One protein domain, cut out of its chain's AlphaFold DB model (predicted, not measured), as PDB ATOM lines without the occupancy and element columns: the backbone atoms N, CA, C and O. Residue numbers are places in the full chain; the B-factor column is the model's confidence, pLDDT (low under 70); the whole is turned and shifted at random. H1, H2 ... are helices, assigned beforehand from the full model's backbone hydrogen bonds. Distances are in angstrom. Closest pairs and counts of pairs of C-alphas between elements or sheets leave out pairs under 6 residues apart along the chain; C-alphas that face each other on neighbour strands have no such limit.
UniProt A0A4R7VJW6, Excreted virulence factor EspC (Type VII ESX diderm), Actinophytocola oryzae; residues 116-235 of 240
ATOM      1  N   ARG A 116      55.735 -17.831  38.858       83.62
ATOM      2  CA  ARG A 116      55.729 -18.349  37.473       83.62
ATOM      3  C   ARG A 116      55.879 -19.864  37.423       83.62
ATOM      4  O   ARG A 116      55.244 -20.501  36.590       83.62
ATOM      5  N   ASP A 117      56.664 -20.455  38.317       87.44
ATOM      6  CA  ASP A 117      56.781 -21.914  38.424       87.44
ATOM      7  C   ASP A 117      55.430 -22.532  38.797       87.44
ATOM      8  O   ASP A 117      55.007 -23.523  38.200       87.44
ATOM      9  N   LYS A 118      54.715 -21.889  39.723       92.19
ATOM     10  CA  LYS A 118      53.350 -22.240  40.100       92.19
ATOM     11  C   LYS A 118      52.380 -22.065  38.932       92.19
ATOM     12  O   LYS A 118      51.603 -22.977  38.668       92.19
ATOM     13  N   ALA A 119      52.451 -20.951  38.202       91.19
ATOM     14  CA  ALA A 119      51.638 -20.741  37.004       91.19
ATOM     15  C   ALA A 119      51.852 -21.856  35.968       91.19
ATOM     16  O   ALA A 119      50.882 -22.424  35.473       91.19
ATOM     17  N   ILE A 120      53.105 -22.238  35.698       92.88
ATOM     18  CA  ILE A 120      53.429 -23.351  34.791       92.88
ATOM     19  C   ILE A 120      52.833 -24.661  35.307       92.88
ATOM     20  O   ILE A 120      52.187 -25.362  34.537       92.88
ATOM     21  N   ALA A 121      52.982 -24.966  36.598       94.44
ATOM     22  CA  ALA A 121      52.425 -26.185  37.181       94.44
ATOM     23  C   ALA A 121      50.889 -26.247  37.061       94.44
ATOM     24  O   ALA A 121      50.333 -27.310  36.774       94.44
ATOM     25  N   VAL A 122      50.199 -25.115  37.238       94.75
ATOM     26  CA  VAL A 122      48.746 -25.012  37.033       94.75
ATOM     27  C   VAL A 122      48.389 -25.258  35.570       94.75
ATOM     28  O   VAL A 122      47.527 -26.090  35.294       94.75
ATOM     29  N   LEU A 123      49.073 -24.600  34.632       95.31
ATOM     30  CA  LEU A 123      48.811 -24.761  33.201       95.31
ATOM     31  C   LEU A 123      49.088 -26.191  32.721       95.31
ATOM     32  O   LEU A 123      48.286 -26.753  31.986       95.31
ATOM     33  N   GLU A 124      50.172 -26.821  33.176       96.50
ATOM     34  CA  GLU A 124      50.502 -28.215  32.848       96.50
ATOM     35  C   GLU A 124      49.522 -29.216  33.469       96.50
ATOM     36  O   GLU A 124      49.264 -30.279  32.900       96.50
ATOM     37  N   ARG A 125      48.968 -28.913  34.646       97.50
ATOM     38  CA  ARG A 125      47.888 -29.713  35.234       97.50
ATOM     39  C   ARG A 125      46.622 -29.608  34.385       97.50
ATOM     40  O   ARG A 125      46.119 -30.637  33.948       97.50
ATOM     41  N   ILE A 126      46.171 -28.388  34.090       96.31
ATOM     42  CA  ILE A 126      44.965 -28.153  33.284       96.31
ATOM     43  C   ILE A 126      45.133 -28.732  31.876       96.31
ATOM     44  O   ILE A 126      44.222 -29.375  31.384       96.31
ATOM     45  N   SER A 127      46.299 -28.584  31.246       94.44
ATOM     46  CA  SER A 127      46.570 -29.125  29.908       94.44
ATOM     47  C   SER A 127      46.524 -30.660  29.863       94.44
ATOM     48  O   SER A 127      46.069 -31.237  28.878       94.44
ATOM     49  N   ARG A 128      46.924 -31.348  30.943       96.75
ATOM     50  CA  ARG A 128      46.772 -32.811  31.047       96.75
ATOM     51  C   ARG A 128      45.311 -33.245  31.169       96.75
ATOM     52  O   ARG A 128      44.951 -34.284  30.624       96.75
ATOM     53  N   GLU A 129      44.492 -32.473  31.878       96.06
ATOM     54  CA  GLU A 129      43.053 -32.728  32.046       96.06
ATOM     55  C   GLU A 129      42.252 -32.317  30.793       96.06
ATOM     56  O   GLU A 129      41.302 -32.993  30.399       96.06
ATOM     57  N   HIS A 130      42.689 -31.249  30.124       95.06
ATOM     58  CA  HIS A 130      42.063 -30.621  28.964       95.06
ATOM     59  C   HIS A 130      43.114 -30.356  27.866       95.06
ATOM     60  O   HIS A 130      43.628 -29.237  27.751       95.06
ATOM     61  N   PRO A 131      43.433 -31.355  27.018       92.75
ATOM     62  CA  PRO A 131      44.490 -31.231  26.008       92.75
ATOM     63  C   PRO A 131      44.258 -30.114  24.983       92.75
ATOM     64  O   PRO A 131      45.212 -29.485  24.529       92.75
ATOM     65  N   VAL A 132      42.997 -29.825  24.651       94.56
ATOM     66  CA  VAL A 132      42.587 -28.706  23.789       94.56
ATOM     67  C   VAL A 132      42.046 -27.592  24.683       94.56
ATOM     68  O   VAL A 132      40.840 -27.478  24.886       94.56
ATOM     69  N   SER A 133      42.945 -26.799  25.265       96.75
ATOM     70  CA  SER A 133      42.578 -25.721  26.191       96.75
ATOM     71  C   SER A 133      43.439 -24.468  26.035       96.75
ATOM     72  O   SER A 133      44.524 -24.511  25.448       96.75
ATOM     73  N   VAL A 134      42.972 -23.342  26.585       96.12
ATOM     74  CA  VAL A 134      43.769 -22.111  26.683       96.12
ATOM     75  C   VAL A 134      45.045 -22.365  27.492       96.12
ATOM     76  O   VAL A 134      46.099 -21.827  27.162       96.12
ATOM     77  N   ALA A 135      44.998 -23.247  28.492       94.94
ATOM     78  CA  ALA A 135      46.179 -23.628  29.256       94.94
ATOM     79  C   ALA A 135      47.272 -24.267  28.386       94.94
ATOM     80  O   ALA A 135      48.448 -23.928  28.532       94.94
ATOM     81  N   THR A 136      46.883 -25.144  27.452       94.69
ATOM     82  CA  THR A 136      47.814 -25.794  26.518       94.69
ATOM     83  C   THR A 136      48.551 -24.777  25.647       94.69
ATOM     84  O   THR A 136      49.747 -24.934  25.418       94.69
ATOM     85  N   VAL A 137      47.883 -23.712  25.194       93.81
ATOM     86  CA  VAL A 137      48.538 -22.676  24.372       93.81
ATOM     87  C   VAL A 137      49.334 -21.681  25.227       93.81
ATOM     88  O   VAL A 137      50.422 -21.253  24.842       93.81
ATOM     89  N   ALA A 138      48.853 -21.359  26.430       92.06
ATOM     90  CA  ALA A 138      49.486 -20.383  27.316       92.06
ATOM     91  C   ALA A 138      50.787 -20.897  27.963       92.06
ATOM     92  O   ALA A 138      51.697 -20.106  28.220       92.06
ATOM     93  N   VAL A 139      50.925 -22.210  28.201       91.19
ATOM     94  CA  VAL A 139      52.091 -22.779  28.912       91.19
ATOM     95  C   VAL A 139      53.419 -22.448  28.234       91.19
ATOM     96  O   VAL A 139      54.416 -22.199  28.914       91.19
ATOM     97  N   ARG A 140      53.438 -22.393  26.899       85.94
ATOM     98  CA  ARG A 140      54.636 -22.058  26.125       85.94
ATOM     99  C   ARG A 140      55.086 -20.627  26.393       85.94
ATOM    100  O   ARG A 140      56.257 -20.412  26.696       85.94
ATOM    101  N   GLN A 141      54.151 -19.681  26.348       82.06
ATOM    102  CA  GLN A 141      54.431 -18.273  26.619       82.06
ATOM    103  C   GLN A 141      54.966 -18.089  28.044       82.06
ATOM    104  O   GLN A 141      56.004 -17.464  28.248       82.06
ATOM    105  N   VAL A 142      54.332 -18.716  29.040       83.88
ATOM    106  CA  VAL A 142      54.775 -18.596  30.441       83.88
ATOM    107  C   VAL A 142      56.148 -19.242  30.668       83.88
ATOM    108  O   VAL A 142      56.962 -18.691  31.412       83.88
ATOM    109  N   LYS A 143      56.458 -20.366  30.006       83.12
ATOM    110  CA  LYS A 143      57.798 -20.983  30.039       83.12
ATOM    111  C   LYS A 143      58.863 -20.097  29.402       83.12
ATOM    112  O   LYS A 143      59.948 -19.976  29.966       83.12
ATOM    113  N   TRP A 144      58.551 -19.468  28.272       77.81
ATOM    114  CA  TRP A 144      59.445 -18.506  27.633       77.81
ATOM    115  C   TRP A 144      59.735 -17.322  28.568       77.81
ATOM    116  O   TRP A 144      60.898 -17.042  28.858       77.81
ATOM    117  N   PHE A 145      58.696 -16.727  29.166       70.06
ATOM    118  CA  PHE A 145      58.863 -15.668  30.167       70.06
ATOM    119  C   PHE A 145      59.667 -16.130  31.388       70.06
ATOM    120  O   PHE A 145      60.522 -15.389  31.866       70.06
ATOM    121  N   ARG A 146      59.453 -17.351  31.897       74.50
ATOM    122  CA  ARG A 146      60.272 -17.915  32.986       74.50
ATOM    123  C   ARG A 146      61.744 -18.020  32.587       74.50
ATOM    124  O   ARG A 146      62.603 -17.691  33.398       74.50
ATOM    125  N   GLY A 147      62.041 -18.485  31.374       63.81
ATOM    126  CA  GLY A 147      63.417 -18.591  30.880       63.81
ATOM    127  C   GLY A 147      64.120 -17.237  30.777       63.81
ATOM    128  O   GLY A 147      65.330 -17.162  30.951       63.81
ATOM    129  N   TRP A 148      63.350 -16.174  30.548       55.06
ATOM    130  CA  TRP A 148      63.867 -14.828  30.346       55.06
ATOM    131  C   TRP A 148      63.997 -14.001  31.637       55.06
ATOM    132  O   TRP A 148      65.036 -13.393  31.875       55.06
ATOM    133  N   VAL A 149      62.973 -13.996  32.498       60.12
ATOM    134  CA  VAL A 149      62.908 -13.160  33.721       60.12
ATOM    135  C   VAL A 149      62.766 -13.973  35.015       60.12
ATOM    136  O   VAL A 149      62.464 -13.427  36.078       60.12
ATOM    137  N   GLY A 150      62.956 -15.293  34.970       69.00
ATOM    138  CA  GLY A 150      62.891 -16.157  36.155       69.00
ATOM    139  C   GLY A 150      61.539 -16.060  36.863       69.00
ATOM    140  O   GLY A 150      60.497 -16.162  36.225       69.00
ATOM    141  N   ASN A 151      61.535 -15.812  38.175       68.38
ATOM    142  CA  ASN A 151      60.331 -15.473  38.958       68.38
ATOM    143  C   ASN A 151      60.234 -13.972  39.303       68.38
ATOM    144  O   ASN A 151      59.334 -13.545  40.026       68.38
ATOM    145  N   VAL A 152      61.134 -13.153  38.759       59.50
ATOM    146  CA  VAL A 152      61.185 -11.707  39.001       59.50
ATOM    147  C   VAL A 152      59.996 -11.037  38.316       59.50
ATOM    148  O   VAL A 152      59.739 -11.313  37.146       59.50
ATOM    149  N   LEU A 153      59.250 -10.177  39.018       64.00
ATOM    150  CA  LEU A 153      58.012  -9.556  38.505       64.00
ATOM    151  C   LEU A 153      56.929 -10.583  38.112       64.00
ATOM    152  O   LEU A 153      56.043 -10.294  37.310       64.00
ATOM    153  N   ALA A 154      56.978 -11.797  38.668       62.28
ATOM    154  CA  ALA A 154      55.889 -12.764  38.532       62.28
ATOM    155  C   ALA A 154      54.626 -12.320  39.289       62.28
ATOM    156  O   ALA A 154      53.532 -12.795  38.995       62.28
ATOM    157  N   SER A 155      54.785 -11.415  40.264       80.06
ATOM    158  CA  SER A 155      53.758 -11.081  41.250       80.06
ATOM    159  C   SER A 155      53.051 -12.349  41.750       80.06
ATOM    160  O   SER A 155      53.722 -13.352  41.959       80.06
ATOM    161  N   ARG A 156      51.723 -12.353  41.900       87.69
ATOM    162  CA  ARG A 156      50.927 -13.530  42.286       87.69
ATOM    163  C   ARG A 156      50.307 -14.281  41.101       87.69
ATOM    164  O   ARG A 156      49.227 -14.847  41.237       87.69
ATOM    165  N   ILE A 157      50.951 -14.283  39.929       87.12
ATOM    166  CA  ILE A 157      50.358 -14.865  38.709       87.12
ATOM    167  C   ILE A 157      50.012 -16.356  38.859       87.12
ATOM    168  O   ILE A 157      49.012 -16.823  38.321       87.12
ATOM    169  N   GLY A 158      50.794 -17.105  39.641       88.75
ATOM    170  CA  GLY A 158      50.517 -18.510  39.926       88.75
ATOM    171  C   GLY A 158      49.256 -18.705  40.761       88.75
ATOM    172  O   GLY A 158      48.455 -19.589  40.464       88.75
ATOM    173  N   ASP A 159      49.048 -17.863  41.774       90.69
ATOM    174  CA  ASP A 159      47.796 -17.839  42.535       90.69
ATOM    175  C   ASP A 159      46.610 -17.419  41.662       90.69
ATOM    176  O   ASP A 159      45.542 -18.019  41.772       90.69
ATOM    177  N   HIS A 160      46.806 -16.431  40.785       91.88
ATOM    178  CA  HIS A 160      45.775 -15.959  39.864       91.88
ATOM    179  C   HIS A 160      45.273 -17.088  38.956       91.88
ATOM    180  O   HIS A 160      44.071 -17.333  38.855       91.88
ATOM    181  N   TYR A 161      46.189 -17.844  38.348       94.38
ATOM    182  CA  TYR A 161      45.829 -18.981  37.499       94.38
ATOM    183  C   TYR A 161      45.175 -20.121  38.276       94.38
ATOM    184  O   TYR A 161      44.264 -20.768  37.764       94.38
ATOM    185  N   GLU A 162      45.628 -20.375  39.503       93.62
ATOM    186  CA  GLU A 162      45.073 -21.440  40.334       93.62
ATOM    187  C   GLU A 162      43.659 -21.122  40.831       93.62
ATOM    188  O   GLU A 162      42.818 -22.018  40.878       93.62
ATOM    189  N   LYS A 163      43.404 -19.871  41.229       92.88
ATOM    190  CA  LYS A 163      42.211 -19.499  42.003       92.88
ATOM    191  C   LYS A 163      41.204 -18.680  41.212       92.88
ATOM    192  O   LYS A 163      40.007 -18.888  41.373       92.88
ATOM    193  N   ASP A 164      41.672 -17.760  40.375       92.06
ATOM    194  CA  ASP A 164      40.801 -16.740  39.791       92.06
ATOM    195  C   ASP A 164      40.300 -17.108  38.395       92.06
ATOM    196  O   ASP A 164      39.220 -16.657  38.005       92.06
ATOM    197  N   ILE A 165      41.092 -17.866  37.626       95.00
ATOM    198  CA  ILE A 165      40.772 -18.232  36.237       95.00
ATOM    199  C   ILE A 165      40.953 -19.716  35.845       95.00
ATOM    200  O   ILE A 165      41.082 -19.974  34.645       95.00
ATOM    201  N   PRO A 166      40.924 -20.718  36.752       94.50
ATOM    202  CA  PRO A 166      41.171 -22.112  36.362       94.50
ATOM    203  C   PRO A 166      40.150 -22.617  35.330       94.50
ATOM    204  O   PRO A 166      40.525 -23.226  34.328       94.50
ATOM    205  N   ASP A 167      38.873 -22.272  35.512       95.69
ATOM    206  CA  ASP A 167      37.789 -22.671  34.607       95.69
ATOM    207  C   ASP A 167      37.919 -22.045  33.222       95.69
ATOM    208  O   ASP A 167      37.461 -22.619  32.237       95.69
ATOM    209  N   LEU A 168      38.499 -20.846  33.141       95.88
ATOM    210  CA  LEU A 168      38.696 -20.140  31.881       95.88
ATOM    211  C   LEU A 168      39.896 -20.714  31.120       95.88
ATOM    212  O   LEU A 168      39.816 -20.910  29.910       95.88
ATOM    213  N   LEU A 169      40.966 -21.047  31.845       96.50
ATOM    214  CA  LEU A 169      42.152 -21.713  31.306       96.50
ATOM    215  C   LEU A 169      41.842 -23.121  30.777       96.50
ATOM    216  O   LEU A 169      42.466 -23.551  29.810       96.50
ATOM    217  N   ALA A 170      40.867 -23.818  31.364       97.44
ATOM    218  CA  ALA A 170      40.428 -25.145  30.928       97.44
ATOM    219  C   ALA A 170      39.584 -25.144  29.640       97.44
ATOM    220  O   ALA A 170      39.396 -26.199  29.032       97.44
ATOM    221  N   ARG A 171      39.064 -23.988  29.202       97.19
ATOM    222  CA  ARG A 171      38.220 -23.910  27.996       97.19
ATOM    223  C   ARG A 171      39.037 -24.052  26.729       97.19
ATOM    224  O   ARG A 171      40.217 -23.724  26.705       97.19
ATOM    225  N   GLU A 172      38.370 -24.441  25.651       96.88
ATOM    226  CA  GLU A 172      38.954 -24.485  24.313       96.88
ATOM    227  C   GLU A 172      39.550 -23.123  23.899       96.88
ATOM    228  O   GLU A 172      38.930 -22.086  24.170       96.88
ATOM    229  N   PRO A 173      40.709 -23.093  23.212       95.94
ATOM    230  CA  PRO A 173      41.402 -21.864  22.820       95.94
ATOM    231  C   PRO A 173      40.752 -21.165  21.610       95.94
ATOM    232  O   PRO A 173      41.388 -20.899  20.590       95.94
ATOM    233  N   THR A 174      39.462 -20.853  21.704       96.31
ATOM    234  CA  THR A 174      38.750 -19.999  20.742       96.31
ATOM    235  C   THR A 174      39.156 -18.534  20.918       96.31
ATOM    236  O   THR A 174      39.629 -18.147  21.988       96.31
ATOM    237  N   ASP A 175      38.932 -17.694  19.902       95.00
ATOM    238  CA  ASP A 175      39.228 -16.251  19.987       95.00
ATOM    239  C   ASP A 175      38.523 -15.596  21.184       95.00
ATOM    240  O   ASP A 175      39.126 -14.825  21.925       95.00
ATOM    241  N   ALA A 176      37.266 -15.968  21.440       96.38
ATOM    242  CA  ALA A 176      36.498 -15.441  22.564       96.38
ATOM    243  C   ALA A 176      37.095 -15.835  23.929       96.38
ATOM    244  O   ALA A 176      37.198 -14.994  24.823       96.38
ATOM    245  N   ASN A 177      37.513 -17.094  24.099       96.75
ATOM    246  CA  ASN A 177      38.095 -17.558  25.360       96.75
ATOM    247  C   ASN A 177      39.505 -16.995  25.575       96.75
ATOM    248  O   ASN A 177      39.823 -16.571  26.686       96.75
ATOM    249  N   ILE A 178      40.324 -16.923  24.520       96.50
ATOM    250  CA  ILE A 178      41.641 -16.276  24.569       96.50
ATOM    251  C   ILE A 178      41.491 -14.796  24.925       96.50
ATOM    252  O   ILE A 178      42.224 -14.289  25.774       96.50
ATOM    253  N   ARG A 179      40.505 -14.106  24.338       97.31
ATOM    254  CA  ARG A 179      40.227 -12.707  24.666       97.31
ATOM    255  C   ARG A 179      39.834 -12.527  26.124       97.31
ATOM    256  O   ARG A 179      40.384 -11.661  26.795       97.31
ATOM    257  N   ALA A 180      38.950 -13.383  26.626       96.25
ATOM    258  CA  ALA A 180      38.546 -13.348  28.022       96.25
ATOM    259  C   ALA A 180      39.738 -13.556  28.977       96.25
ATOM    260  O   ALA A 180      39.816 -12.867  29.994       96.25
ATOM    261  N   VAL A 181      40.682 -14.454  28.654       95.94
ATOM    262  CA  VAL A 181      41.920 -14.616  29.442       95.94
ATOM    263  C   VAL A 181      42.763 -13.348  29.377       95.94
ATOM    264  O   VAL A 181      43.160 -12.838  30.421       95.94
ATOM    265  N   ALA A 182      42.982 -12.794  28.185       93.38
ATOM    266  CA  ALA A 182      43.775 -11.582  28.005       93.38
ATOM    267  C   ALA A 182      43.213 -10.378  28.783       93.38
ATOM    268  O   ALA A 182      43.969  -9.655  29.439       93.38
ATOM    269  N   ASP A 183      41.893 -10.176  28.762       95.00
ATOM    270  CA  ASP A 183      41.226  -9.110  29.515       95.00
ATOM    271  C   ASP A 183      41.356  -9.338  31.032       95.00
ATOM    272  O   ASP A 183      41.655  -8.410  31.791       95.00
ATOM    273  N   ARG A 184      41.191 -10.586  31.487       94.25
ATOM    274  CA  ARG A 184      41.261 -10.948  32.907       94.25
ATOM    275  C   ARG A 184      42.676 -10.847  33.473       94.25
ATOM    276  O   ARG A 184      42.845 -10.316  34.569       94.25
ATOM    277  N   GLU A 185      43.680 -11.262  32.708       92.38
ATOM    278  CA  GLU A 185      45.085 -11.052  33.051       92.38
ATOM    279  C   GLU A 185      45.428  -9.568  33.083       92.38
ATOM    280  O   GLU A 185      46.095  -9.109  34.002       92.38
ATOM    281  N   THR A 186      44.955  -8.785  32.112       91.38
ATOM    282  CA  THR A 186      45.190  -7.335  32.102       91.38
ATOM    283  C   THR A 186      44.604  -6.676  33.349       91.38
ATOM    284  O   THR A 186      45.268  -5.853  33.973       91.38
ATOM    285  N   ALA A 187      43.405  -7.084  33.772       91.38
ATOM    286  CA  ALA A 187      42.815  -6.626  35.027       91.38
ATOM    287  C   ALA A 187      43.647  -7.035  36.257       91.38
ATOM    288  O   ALA A 187      43.814  -6.228  37.168       91.38
ATOM    289  N   PHE A 188      44.199  -8.251  36.276       92.38
ATOM    290  CA  PHE A 188      45.120  -8.699  37.326       92.38
ATOM    291  C   PHE A 188      46.390  -7.837  37.371       92.38
ATOM    292  O   PHE A 188      46.756  -7.326  38.430       92.38
ATOM    293  N   TRP A 189      47.033  -7.614  36.226       84.50
ATOM    294  CA  TRP A 189      48.281  -6.855  36.147       84.50
ATOM    295  C   TRP A 189      48.111  -5.366  36.453       84.50
ATOM    296  O   TRP A 189      49.039  -4.754  36.976       84.50
ATOM    297  N   ASN A 190      46.930  -4.813  36.176       85.81
ATOM    298  CA  ASN A 190      46.550  -3.451  36.550       85.81
ATOM    299  C   ASN A 190      46.032  -3.338  37.992       85.81
ATOM    300  O   ASN A 190      45.703  -2.238  38.431       85.81
ATOM    301  N   SER A 191      45.915  -4.447  38.729       85.88
ATOM    302  CA  SER A 191      45.455  -4.396  40.114       85.88
ATOM    303  C   SER A 191      46.529  -3.800  41.025       85.88
ATOM    304  O   SER A 191      47.705  -4.147  40.935       85.88
ATOM    305  N   GLU A 192      46.114  -2.932  41.949       76.75
ATOM    306  CA  GLU A 192      47.023  -2.294  42.914       76.75
ATOM    307  C   GLU A 192      47.665  -3.298  43.879       76.75
ATOM    308  O   GLU A 192      48.749  -3.064  44.404       76.75
ATOM    309  N   LYS A 193      46.976  -4.416  44.133       75.19
ATOM    310  CA  LYS A 193      47.347  -5.388  45.161       75.19
ATOM    311  C   LYS A 193      48.296  -6.466  44.647       75.19
ATOM    312  O   LYS A 193      49.237  -6.834  45.343       75.19
ATOM    313  N   ASP A 194      48.010  -6.989  43.458       76.38
ATOM    314  CA  ASP A 194      48.625  -8.216  42.957       76.38
ATOM    315  C   ASP A 194      49.251  -8.026  41.563       76.38
ATOM    316  O   ASP A 194      49.850  -8.956  41.029       76.38
ATOM    317  N   GLY A 195      49.159  -6.834  40.967       73.25
ATOM    318  CA  GLY A 195      49.783  -6.490  39.692       73.25
ATOM    319  C   GLY A 195      51.220  -5.982  39.826       73.25
ATOM    320  O   GLY A 195      51.782  -5.880  40.915       73.25
ATOM    321  N   ASN A 196      51.843  -5.653  38.694       72.12
ATOM    322  CA  ASN A 196      53.078  -4.869  38.675       72.12
ATOM    323  C   ASN A 196      53.168  -4.038  37.397       72.12
ATOM    324  O   ASN A 196      52.490  -4.322  36.411       72.12
ATOM    325  N   TRP A 197      54.036  -3.028  37.418       68.25
ATOM    326  CA  TRP A 197      54.160  -2.055  36.333       68.25
ATOM    327  C   TRP A 197      54.497  -2.692  34.974       68.25
ATOM    328  O   TRP A 197      53.993  -2.237  33.951       68.25
ATOM    329  N   LEU A 198      55.306  -3.759  34.947       65.06
ATOM    330  CA  LEU A 198      55.696  -4.431  33.705       65.06
ATOM    331  C   LEU A 198      54.517  -5.202  33.106       65.06
ATOM    332  O   LEU A 198      54.275  -5.143  31.904       65.06
ATOM    333  N   GLY A 199      53.748  -5.885  33.953       67.81
ATOM    334  CA  GLY A 199      52.479  -6.472  33.558       67.81
ATOM    335  C   GLY A 199      51.509  -5.400  33.058       67.81
ATOM    336  O   GLY A 199      50.939  -5.545  31.982       67.81
ATOM    337  N   ALA A 200      51.348  -4.300  33.789       73.62
ATOM    338  CA  ALA A 200      50.437  -3.218  33.418       73.62
ATOM    339  C   ALA A 200      50.790  -2.559  32.067       73.62
ATOM    340  O   ALA A 200      49.904  -2.089  31.357       73.62
ATOM    341  N   ALA A 201      52.070  -2.572  31.673       70.81
ATOM    342  CA  ALA A 201      52.536  -2.022  30.397       70.81
ATOM    343  C   ALA A 201      52.084  -2.829  29.163       70.81
ATOM    344  O   ALA A 201      52.094  -2.315  28.044       70.81
ATOM    345  N   VAL A 202      51.686  -4.091  29.337       75.62
ATOM    346  CA  VAL A 202      51.151  -4.915  28.249       75.62
ATOM    347  C   VAL A 202      49.637  -4.702  28.184       75.62
ATOM    348  O   VAL A 202      48.949  -4.831  29.193       75.62
ATOM    349  N   SER A 203      49.093  -4.390  27.007       81.69
ATOM    350  CA  SER A 203      47.645  -4.244  26.819       81.69
ATOM    351  C   SER A 203      46.939  -5.599  26.686       81.69
ATOM    352  O   SER A 203      47.564  -6.620  26.381       81.69
ATOM    353  N   ALA A 204      45.615  -5.608  26.860       86.06
ATOM    354  CA  ALA A 204      44.802  -6.791  26.586       86.06
ATOM    355  C   ALA A 204      44.926  -7.247  25.124       86.06
ATOM    356  O   ALA A 204      45.045  -8.440  24.871       86.06
ATOM    357  N   ASP A 205      44.994  -6.313  24.172       82.88
ATOM    358  CA  ASP A 205      45.178  -6.636  22.751       82.88
ATOM    359  C   ASP A 205      46.524  -7.320  22.496       82.88
ATOM    360  O   ASP A 205      46.596  -8.311  21.773       82.88
ATOM    361  N   ARG A 206      47.595  -6.840  23.143       81.12
ATOM    362  CA  ARG A 206      48.918  -7.458  23.019       81.12
ATOM    363  C   ARG A 206      48.930  -8.868  23.610       81.12
ATOM    364  O   ARG A 206      49.431  -9.779  22.959       81.12
ATOM    365  N   ARG A 207      48.338  -9.076  24.793       88.38
ATOM    366  CA  ARG A 207      48.187 -10.422  25.385       88.38
ATOM    367  C   ARG A 207      47.365 -11.352  24.503       88.38
ATOM    368  O   ARG A 207      47.745 -12.501  24.306       88.38
ATOM    369  N   TYR A 208      46.257 -10.844  23.970       91.88
ATOM    370  CA  TYR A 208      45.392 -11.573  23.055       91.88
ATOM    371  C   TYR A 208      46.180 -12.056  21.834       91.88
ATOM    372  O   TYR A 208      46.189 -13.254  21.564       91.88
ATOM    373  N   ASN A 209      46.912 -11.160  21.167       86.56
ATOM    374  CA  ASN A 209      47.722 -11.510  19.999       86.56
ATOM    375  C   ASN A 209      48.789 -12.559  20.343       86.56
ATOM    376  O   ASN A 209      48.880 -13.570  19.660       86.56
ATOM    377  N   MET A 210      49.509 -12.403  21.459       84.69
ATOM    378  CA  MET A 210      50.513 -13.387  21.893       84.69
ATOM    379  C   MET A 210      49.933 -14.792  22.118       84.69
ATOM    380  O   MET A 210      50.598 -15.796  21.854       84.69
ATOM    381  N   LEU A 211      48.702 -14.879  22.627       91.38
ATOM    382  CA  LEU A 211      48.003 -16.148  22.830       91.38
ATOM    383  C   LEU A 211      47.434 -16.715  21.519       91.38
ATOM    384  O   LEU A 211      47.422 -17.934  21.344       91.38
ATOM    385  N   VAL A 212      46.996 -15.861  20.589       91.88
ATOM    386  CA  VAL A 212      46.592 -16.266  19.233       91.88
ATOM    387  C   VAL A 212      47.782 -16.819  18.449       91.88
ATOM    388  O   VAL A 212      47.654 -17.874  17.823       91.88
ATOM    389  N   ASP A 213      48.943 -16.175  18.536       87.88
ATOM    390  CA  ASP A 213      50.187 -16.647  17.922       87.88
ATOM    391  C   ASP A 213      50.599 -17.990  18.532       87.88
ATOM    392  O   ASP A 213      50.819 -18.963  17.813       87.88
ATOM    393  N   ALA A 214      50.562 -18.106  19.866       88.56
ATOM    394  CA  ALA A 214      50.859 -19.362  20.557       88.56
ATOM    395  C   ALA A 214      49.906 -20.502  20.162       88.56
ATOM    396  O   ALA A 214      50.336 -21.648  20.026       88.56
ATOM    397  N   ARG A 215      48.615 -20.208  19.956       93.62
ATOM    398  CA  ARG A 215      47.652 -21.181  19.425       93.62
ATOM    399  C   ARG A 215      48.001 -21.588  17.999       93.62
ATOM    400  O   ARG A 215      47.892 -22.765  17.672       93.62
ATOM    401  N   THR A 216      48.374 -20.632  17.156       90.69
ATOM    402  CA  THR A 216      48.739 -20.888  15.757       90.69
ATOM    403  C   THR A 216      49.963 -21.794  15.676       90.69
ATOM    404  O   THR A 216      49.923 -22.811  14.984       90.69
ATOM    405  N   ASP A 217      50.999 -21.504  16.462       88.62
ATOM    406  CA  ASP A 217      52.187 -22.350  16.584       88.62
ATOM    407  C   ASP A 217      51.834 -23.757  17.078       88.62
ATOM    408  O   ASP A 217      52.239 -24.751  16.477       88.62
ATOM    409  N   TRP A 218      51.020 -23.854  18.133       91.81
ATOM    410  CA  TRP A 218      50.560 -25.133  18.678       91.81
ATOM    411  C   TRP A 218      49.774 -25.968  17.656       91.81
ATOM    412  O   TRP A 218      49.956 -27.182  17.577       91.81
ATOM    413  N   LEU A 219      48.925 -25.337  16.841       90.88
ATOM    414  CA  LEU A 219      48.216 -26.009  15.748       90.88
ATOM    415  C   LEU A 219      49.190 -26.494  14.667       90.88
ATOM    416  O   LEU A 219      49.032 -27.601  14.155       90.88
ATOM    417  N   ASN A 220      50.209 -25.703  14.332       89.81
ATOM    418  CA  ASN A 220      51.205 -26.053  13.316       89.81
ATOM    419  C   ASN A 220      52.126 -27.211  13.724       89.81
ATOM    420  O   ASN A 220      52.677 -27.883  12.854       89.81
ATOM    421  N   GLU A 221      52.261 -27.484  15.021       89.81
ATOM    422  CA  GLU A 221      52.989 -28.649  15.538       89.81
ATOM    423  C   GLU A 221      52.206 -29.964  15.387       89.81
ATOM    424  O   GLU A 221      52.780 -31.051  15.504       89.81
ATOM    425  N   MET A 222      50.898 -29.899  15.113       91.44
ATOM    426  CA  MET A 222      50.066 -31.087  14.937       91.44
ATOM    427  C   MET A 222      50.200 -31.692  13.531       91.44
ATOM    428  O   MET A 222      50.378 -30.971  12.547       91.44
ATOM    429  N   PRO A 223      49.988 -33.015  13.382       94.19
ATOM    430  CA  PRO A 223      49.779 -33.628  12.075       94.19
ATOM    431  C   PRO A 223      48.632 -32.935  11.309       94.19
ATOM    432  O   PRO A 223      47.600 -32.655  11.925       94.19
ATOM    433  N   PRO A 224      48.731 -32.729   9.978       90.75
ATOM    434  CA  PRO A 224      47.767 -31.923   9.218       90.75
ATOM    435  C   PRO A 224      46.296 -32.309   9.429       90.75
ATOM    436  O   PRO A 224      45.458 -31.454   9.689       90.75
ATOM    437  N   ALA A 225      45.981 -33.609   9.424       90.25
ATOM    438  CA  ALA A 225      44.611 -34.083   9.633       90.25
ATOM    439  C   ALA A 225      44.056 -33.731  11.028       90.25
ATOM    440  O   ALA A 225      42.879 -33.395  11.165       90.25
ATOM    441  N   GLN A 226      44.906 -33.789  12.058       91.81
ATOM    442  CA  GLN A 226      44.541 -33.416  13.424       91.81
ATOM    443  C   GLN A 226      44.411 -31.897  13.551       91.81
ATOM    444  O   GLN A 226      43.429 -31.416  14.114       91.81
ATOM    445  N   ARG A 227      45.353 -31.147  12.970       93.19
ATOM    446  CA  ARG A 227      45.323 -29.685  12.912       93.19
ATOM    447  C   ARG A 227      44.008 -29.175  12.321       93.19
ATOM    448  O   ARG A 227      43.352 -28.342  12.934       93.19
ATOM    449  N   ASP A 228      43.584 -29.716  11.182       92.06
ATOM    450  CA  ASP A 228      42.368 -29.277  10.486       92.06
ATOM    451  C   ASP A 228      41.089 -29.659  11.246       92.06
ATOM    452  O   ASP A 228      40.065 -28.975  11.170       92.06
ATOM    453  N   GLN A 229      41.109 -30.775  11.978       93.12
ATOM    454  CA  GLN A 229      40.012 -31.149  12.870       93.12
ATOM    455  C   GLN A 229      39.896 -30.162  14.037       93.12
ATOM    456  O   GLN A 229      38.811 -29.632  14.279       93.12
ATOM    457  N   VAL A 230      41.007 -29.891  14.727       92.38
ATOM    458  CA  VAL A 230      41.035 -28.988  15.883       92.38
ATOM    459  C   VAL A 230      40.732 -27.551  15.449       92.38
ATOM    460  O   VAL A 230      39.893 -26.902  16.059       92.38
ATOM    461  N   ALA A 231      41.307 -27.058  14.353       91.69
ATOM    462  CA  ALA A 231      41.024 -25.715  13.846       91.69
ATOM    463  C   ALA A 231      39.533 -25.513  13.521       91.69
ATOM    464  O   ALA A 231      38.961 -24.484  13.883       91.69
ATOM    465  N   ARG A 232      38.872 -26.520  12.927       92.38
ATOM    466  CA  ARG A 232      37.419 -26.491  12.689       92.38
ATOM    467  C   ARG A 232      36.613 -26.459  13.982       92.38
ATOM    468  O   ARG A 232      35.653 -25.699  14.055       92.38
ATOM    469  N   GLN A 233      37.001 -27.244  14.986       91.44
ATOM    470  CA  GLN A 233      36.368 -27.218  16.308       91.44
ATOM    471  C   GLN A 233      36.483 -25.832  16.955       91.44
ATOM    472  O   GLN A 233      35.514 -25.333  17.518       91.44
ATOM    473  N   LEU A 234      37.638 -25.182  16.807       91.81
ATOM    474  CA  LEU A 234      37.906 -23.862  17.375       91.81
ATOM    475  C   LEU A 234      37.326 -22.697  16.556       91.81
ATOM    476  O   LEU A 234      37.395 -21.553  17.006       91.81
ATOM    477  N   GLY A 235      36.788 -22.960  15.360       90.75
ATOM    478  CA  GLY A 235      36.304 -21.926  14.441       90.75
ATOM    479  C   GLY A 235      37.415 -21.060  13.835       90.75
ATOM    480  O   GLY A 235      37.147 -19.945  13.394       90.75
TER     481      GLY A 235
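AT A GLANCE: This is residues 116 to 235 of the 240 residues of the protein "Excreted virulence factor EspC (Type VII ESX diderm)" of Actinophytocola oryzae (UniProt A0A4R7VJW6). An elongated, all-helix body is built of two helix pairs: the hairpin of H1 and H2, with H3 packed on H1, and the pair H5 and H7, with H7 crossing H2. Short H4 bridges H1, H2 and H5; H8 folds back from the end of H7 at one end of the long axis, and short H6 packs on the end of H5 towards the other. The printed part has 120 residues with eight named helices, H1 to H8 in chain order, and no named strand. It is compact, with a radius of gyration of the C-alphas of 13.9 A and spans of 45 by 25 by 24 A.

IN THESE COORDINATES: H1, residues 116 to 129, begins at C-alpha 116 (55.729, -18.349, 37.473) and is 19.9 A long. H2, residues 134 to 149, 22.3 A, has a kink of 26 degrees near residue 141. H3 is residues 157 to 164 and H4 166 to 169. H5, residues 175 to 189, is 20.8 A long. H6 is residues 197 to 200. H7, residues 204 to 220, is 24.3 A long. H8, residues 224 to 234, 15.1 A, ends at C-alpha 234 (37.906, -23.862, 17.375).

HOW THE PARTS SIT: H1 and H2 form a hairpin at a shallow tilt of 23 degrees, opposite ways; their closest C-alphas, of Leu 123 and Ala 135, are 4.9 A apart. H3 touches H1 at a steep tilt of 46 degrees, closest at C-alphas Ala 119 and Gly 158, 3.8 A. Residues 137 to 141 of H2 touch H7, only just about perpendicular at 72 degrees, closest at C-alphas Val 137 and Arg 215, 5.2 A. H5 touches H7 at a steep tilt of 46 degrees, opposite ways, closest at C-alphas Ala 182 and Ala 204, 5.1 A. Every O i to N i+4 pair is within hydrogen-bond range in H1, H3, H5, H7 and H8, and 10 of 12 are in H2; H4 and H6 are too short for such a pair.

THE WHOLE: The C-alphas farthest apart, of Glu 192 and Ala 225, are 46.1 A apart. The printed part has no cut and no long link. Residues 147 to 154 and 197 to 199 have pLDDT under 70.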